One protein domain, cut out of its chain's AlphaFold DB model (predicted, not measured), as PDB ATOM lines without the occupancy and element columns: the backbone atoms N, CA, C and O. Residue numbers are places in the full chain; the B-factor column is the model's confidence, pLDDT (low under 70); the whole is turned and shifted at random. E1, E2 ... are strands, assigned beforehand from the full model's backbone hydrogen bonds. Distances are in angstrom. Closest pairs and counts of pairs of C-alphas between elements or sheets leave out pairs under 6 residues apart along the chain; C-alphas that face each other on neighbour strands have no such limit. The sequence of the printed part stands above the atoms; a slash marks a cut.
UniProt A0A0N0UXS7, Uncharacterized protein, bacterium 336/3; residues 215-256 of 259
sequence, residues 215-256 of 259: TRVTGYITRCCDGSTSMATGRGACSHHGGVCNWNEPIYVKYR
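AT A GLANCE: This is residues 215 to 256 of the 259 residues of an uncharacterized protein of bacterium 336/3 (UniProt A0A0N0UXS7). Starting at residue 215, you will see one long, bent two-stranded hairpin, E1 and E2, with a head of loop, residues 225 to 243, at one end. The two strands make the length, and the loop makes the bulk at the far end from residues 215 and 256. The printed part has 42 residues with two named strands, E1 then E2, antiparallel, and no named helix; the class is all strand. It is loose, with a radius of gyration of the C-alphas of 11.4 A, and a rod of 38 by 18 by 11 A.

HOW THE PARTS SIT: Look first at E1, residues 215 to 224, and E2, residues 244 to 255, a hairpin whose directions stand at 155 degrees. Their C-alphas 222 and 247 face each other at 4.5 A. Find N 218 and O 251, 2.9 A apart, and N 223 and O 246, 2.8 A apart, within hydrogen-bond range. Residues 222 to 223 of E1 also pair, antiparallel, with residues 229 to 230.

IN THESE COORDINATES: Find C-alpha 215 at (37.735, 33.142, -31.808); from there E1 runs 23.4 A to C-alpha 224, and bends by 74 degrees at residue 218. E2 runs 29.3 A to C-alpha 255 at (38.433, 36.121, -37.251), and bends by 57 degrees at residue 247.

THE WHOLE: The C-alphas farthest apart are those of His 240 and Arg 256, 38.2 A. The link from E1 to E2 is long, 19 residues. The printed part has no cut, and no printed residue is under 70 in pLDDT.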
ATOM      1  N   THR A 215      37.095  32.309 -32.825       97.25
ATOM      2  CA  THR A 215      37.735  33.142 -31.808       97.25
ATOM      3  C   THR A 215      39.094  32.565 -31.452       97.25
ATOM      4  O   THR A 215      39.264  31.352 -31.327       97.25
ATOM      5  N   ARG A 216      40.085  33.439 -31.281       96.38
ATOM      6  CA  ARG A 216      41.388  33.064 -30.721       96.38
ATOM      7  C   ARG A 216      41.814  34.050 -29.655       96.38
ATOM      8  O   ARG A 216      41.479  35.232 -29.730       96.38
ATOM      9  N   VAL A 217      42.575  33.551 -28.689       97.25
ATOM     10  CA  VAL A 217      43.234  34.390 -27.692       97.25
ATOM     11  C   VAL A 217      44.400  35.101 -28.371       97.25
ATOM     12  O   VAL A 217      45.274  34.448 -28.938       97.25
ATOM     13  N   THR A 218      44.403  36.431 -28.351       97.06
ATOM     14  CA  THR A 218      45.495  37.251 -28.910       97.06
ATOM     15  C   THR A 218      46.431  37.794 -27.841       97.06
ATOM     16  O   THR A 218      47.531  38.237 -28.157       97.06
ATOM     17  N   GLY A 219      46.019  37.734 -26.579       97.00
ATOM     18  CA  GLY A 219      46.813  38.172 -25.447       97.00
ATOM     19  C   GLY A 219      46.049  38.024 -24.143       97.00
ATOM     20  O   GLY A 219      44.950  37.463 -24.107       97.00
ATOM     21  N   TYR A 220      46.642  38.554 -23.082       96.69
ATOM     22  CA  TYR A 220      46.053  38.584 -21.752       96.69
ATOM     23  C   TYR A 220      46.087  40.011 -21.214       96.69
ATOM     24  O   TYR A 220      47.015  40.766 -21.511       96.69
ATOM     25  N   ILE A 221      45.075  40.371 -20.434       97.50
ATOM     26  CA  ILE A 221      44.965  41.662 -19.759       97.50
ATOM     27  C   ILE A 221      44.644  41.454 -18.280       97.50
ATOM     28  O   ILE A 221      44.059  40.442 -17.890       97.50
ATOM     29  N   THR A 222      45.029  42.413 -17.442       98.00
ATOM     30  CA  THR A 222      44.685  42.392 -16.022       98.00
ATOM     31  C   THR A 222      43.253  42.897 -15.846       98.00
ATOM     32  O   THR A 222      42.955  44.027 -16.232       98.00
ATOM     33  N   ARG A 223      42.374  42.108 -15.221       97.81
ATOM     34  CA  ARG A 223      41.052  42.548 -14.750       97.81
ATOM     35  C   ARG A 223      41.162  43.082 -13.326       97.81
ATOM     36  O   ARG A 223      41.529  42.344 -12.405       97.81
ATOM     37  N   CYS A 224      40.813  44.347 -13.142       98.19
ATOM     38  CA  CYS A 224      40.688  44.957 -11.828       98.19
ATOM     39  C   CYS A 224      39.378  44.531 -11.143       98.19
ATOM     40  O   CYS A 224      38.429  44.097 -11.801       98.19
ATOM     41  N   CYS A 225      39.317  44.627  -9.815       97.44
ATOM     42  CA  CYS A 225      38.152  44.166  -9.056       97.44
ATOM     43  C   CYS A 225      36.893  45.027  -9.213       97.44
ATOM     44  O   CYS A 225      35.795  44.537  -8.965       97.44
ATOM     45  N   ASP A 226      37.023  46.262  -9.698       97.38
ATOM     46  CA  ASP A 226      35.892  47.095 -10.123       97.38
ATOM     47  C   ASP A 226      35.327  46.728 -11.514       97.38
ATOM     48  O   ASP A 226      34.367  47.338 -11.980       97.38
ATOM     49  N   GLY A 227      35.909  45.725 -12.184       96.88
ATOM     50  CA  GLY A 227      35.492  45.239 -13.498       96.88
ATOM     51  C   GLY A 227      36.198  45.898 -14.684       96.88
ATOM     52  O   GLY A 227      36.049  45.404 -15.805       96.88
ATOM     53  N   SER A 228      36.984  46.955 -14.459       97.44
ATOM     54  CA  SER A 228      37.834  47.561 -15.487       97.44
ATOM     55  C   SER A 228      39.020  46.656 -15.857       97.44
ATOM     56  O   SER A 228      39.337  45.686 -15.162       97.44
ATOM     57  N   THR A 229      39.683  46.957 -16.976       97.50
ATOM     58  CA  THR A 229      40.867  46.221 -17.442       97.50
ATOM     59  C   THR A 229      42.078  47.140 -17.543       97.50
ATOM     60  O   THR A 229      41.951  48.286 -17.971       97.50
ATOM     61  N   SER A 230      43.266  46.634 -17.218       95.94
ATOM     62  CA  SER A 230      44.528  47.374 -17.261       95.94
ATOM     63  C   SER A 230      45.636  46.549 -17.912       95.94
ATOM     64  O   SER A 230      45.744  45.348 -17.680       95.94
ATOM     65  N   MET A 231      46.509  47.200 -18.687       95.62
ATOM     66  CA  MET A 231      47.763  46.589 -19.155       95.62
ATOM     67  C   MET A 231      48.888  46.667 -18.103       95.62
ATOM     68  O   MET A 231      50.005  46.222 -18.361       95.62
ATOM     69  N   ALA A 232      48.623  47.245 -16.923       93.88
ATOM     70  CA  ALA A 232      49.594  47.316 -15.838       93.88
ATOM     71  C   ALA A 232      49.886  45.925 -15.253       93.88
ATOM     72  O   ALA A 232      48.982  45.107 -15.053       93.88
ATOM     73  N   THR A 233      51.158  45.687 -14.929       93.81
ATOM     74  CA  THR A 233      51.652  44.448 -14.317       93.81
ATOM     75  C   THR A 233      52.425  44.746 -13.029       93.81
ATOM     76  O   THR A 233      52.908  45.860 -12.825       93.81
ATOM     77  N   GLY A 234      52.543  43.757 -12.139       93.62
ATOM     78  CA  GLY A 234      53.352  43.865 -10.920       93.62
ATOM     79  C   GLY A 234      52.678  44.583  -9.741       93.62
ATOM     80  O   GLY A 234      51.464  44.782  -9.697       93.62
ATOM     81  N   ARG A 235      53.474  44.925  -8.718       93.75
ATOM     82  CA  ARG A 235      52.962  45.542  -7.480       93.75
ATOM     83  C   ARG A 235      52.337  46.908  -7.770       93.75
ATOM     84  O   ARG A 235      52.950  47.743  -8.420       93.75
ATOM     85  N   GLY A 236      51.135  47.130  -7.240       94.62
ATOM     86  CA  GLY A 236      50.378  48.373  -7.421       94.62
ATOM     87  C   GLY A 236      49.424  48.374  -8.618       94.62
ATOM     88  O   GLY A 236      48.626  49.302  -8.741       94.62
ATOM     89  N   ALA A 237      49.433  47.339  -9.470       96.12
ATOM     90  CA  ALA A 237      48.423  47.215 -10.519       96.12
ATOM     91  C   ALA A 237      47.009  47.200  -9.907       96.12
ATOM     92  O   ALA A 237      46.769  46.556  -8.884       96.12
ATOM     93  N   CYS A 238      46.087  47.942 -10.527       97.25
ATOM     94  CA  CYS A 238      44.706  48.102 -10.068       97.25
ATOM     95  C   CYS A 238      44.542  48.652  -8.632       97.25
ATOM     96  O   CYS A 238      43.473  48.490  -8.050       97.25
ATOM     97  N   SER A 239      45.538  49.325  -8.035       97.06
ATOM     98  CA  SER A 239      45.444  49.806  -6.641       97.06
ATOM     99  C   SER A 239      44.280  50.777  -6.394       97.06
ATOM    100  O   SER A 239      43.665  50.738  -5.336       97.06
ATOM    101  N   HIS A 240      43.942  51.608  -7.382       96.38
ATOM    102  CA  HIS A 240      42.792  52.523  -7.336       96.38
ATOM    103  C   HIS A 240      41.468  51.854  -7.742       96.38
ATOM    104  O   HIS A 240      40.408  52.449  -7.594       96.38
ATOM    105  N   HIS A 241      41.536  50.613  -8.227       96.56
ATOM    106  CA  HIS A 241      40.429  49.835  -8.784       96.56
ATOM    107  C   HIS A 241      40.098  48.606  -7.912       96.56
ATOM    108  O   HIS A 241      39.630  47.578  -8.403       96.56
ATOM    109  N   GLY A 242      40.402  48.687  -6.609       96.69
ATOM    110  CA  GLY A 242      40.129  47.622  -5.636       96.69
ATOM    111  C   GLY A 242      41.095  46.433  -5.686       96.69
ATOM    112  O   GLY A 242      40.810  45.394  -5.099       96.69
ATOM    113  N   GLY A 243      42.233  46.571  -6.365       97.25
ATOM    114  CA  GLY A 243      43.208  45.502  -6.560       97.25
ATOM    115  C   GLY A 243      42.939  44.657  -7.806       97.25
ATOM    116  O   GLY A 243      42.018  44.908  -8.586       97.25
ATOM    117  N   VAL A 244      43.807  43.669  -8.026       98.00
ATOM    118  CA  VAL A 244      43.716  42.765  -9.178       98.00
ATOM    119  C   VAL A 244      42.816  41.585  -8.850       98.00
ATOM    120  O   VAL A 244      43.073  40.862  -7.890       98.00
ATOM    121  N   CYS A 245      41.816  41.355  -9.698       97.69
ATOM    122  CA  CYS A 245      40.916  40.211  -9.591       97.69
ATOM    123  C   CYS A 245      41.299  39.066 -10.539       97.69
ATOM    124  O   CYS A 245      41.120  37.901 -10.190       97.69
ATOM    125  N   ASN A 246      41.865  39.365 -11.714       97.81
ATOM    126  CA  ASN A 246      42.435  38.346 -12.597       97.81
ATOM    127  C   ASN A 246      43.657  38.894 -13.343       97.81
ATOM    128  O   ASN A 246      43.547  39.878 -14.064       97.81
ATOM    129  N   TRP A 247      44.810  38.241 -13.200       96.31
ATOM    130  CA  TRP A 247      46.039  38.612 -13.913       96.31
ATOM    131  C   TRP A 247      46.054  38.187 -15.384       96.31
ATOM    132  O   TRP A 247      46.781  38.775 -16.175       96.31
ATOM    133  N   ASN A 248      45.281  37.161 -15.742       96.50
ATOM    134  CA  ASN A 248      45.347  36.506 -17.043       96.50
ATOM    135  C   ASN A 248      43.959  36.446 -17.683       96.50
ATOM    136  O   ASN A 248      43.489  35.371 -18.059       96.50
ATOM    137  N   GLU A 249      43.267  37.580 -17.782       97.31
ATOM    138  CA  GLU A 249      42.021  37.607 -18.539       97.31
ATOM    139  C   GLU A 249      42.322  37.511 -20.043       97.31
ATOM    140  O   GLU A 249      43.022  38.373 -20.575       97.31
ATOM    141  N   PRO A 250      41.824  36.478 -20.745       97.50
ATOM    142  CA  PRO A 250      42.089  36.324 -22.168       97.50
ATOM    143  C   PRO A 250      41.386  37.410 -22.988       97.50
ATOM    144  O   PRO A 250      40.183  37.641 -22.849       97.50
ATOM    145  N   ILE A 251      42.129  38.017 -23.911       97.19
ATOM    146  CA  ILE A 251      41.582  38.881 -24.957       97.19
ATOM    147  C   ILE A 251      41.266  38.002 -26.162       97.19
ATOM    148  O   ILE A 251      42.163  37.399 -26.753       97.19
ATOM    149  N   TYR A 252      39.991  37.942 -26.538       96.75
ATOM    150  CA  TYR A 252      39.550  37.217 -27.723       96.75
ATOM    151  C   TYR A 252      39.420  38.157 -28.916       96.75
ATOM    152  O   TYR A 252      38.833  39.232 -28.809       96.75
ATOM    153  N   VAL A 253      39.898  37.713 -30.076       96.62
ATOM    154  CA  VAL A 253      39.600  38.341 -31.368       96.62
ATOM    155  C   VAL A 253      38.822  37.354 -32.223       96.62
ATOM    156  O   VAL A 253      39.172  36.172 -32.301       96.62
ATOM    157  N   LYS A 254      37.759  37.860 -32.847       96.81
ATOM    158  CA  LYS A 254      36.983  37.163 -33.870       96.81
ATOM    159  C   LYS A 254      37.705  37.272 -35.208       96.81
ATOM    160  O   LYS A 254      38.178  38.351 -35.549       96.81
ATOM    161  N   TYR A 255      37.811  36.169 -35.931       95.69
ATOM    162  CA  TYR A 255      38.433  36.121 -37.251       95.69
ATOM    163  C   TYR A 255      37.780  35.042 -38.108       95.69
ATOM    164  O   TYR A 255      37.145  34.120 -37.590       95.69
ATOM    165  N   ARG A 256      37.970  35.121 -39.422       95.75
ATOM    166  CA  ARG A 256      37.653  34.027 -40.344       95.75
ATOM    167  C   ARG A 256      38.922  33.536 -41.014       95.75
ATOM    168  O   ARG A 256      39.871  34.285 -41.201       95.75
TER     169      ARG A 256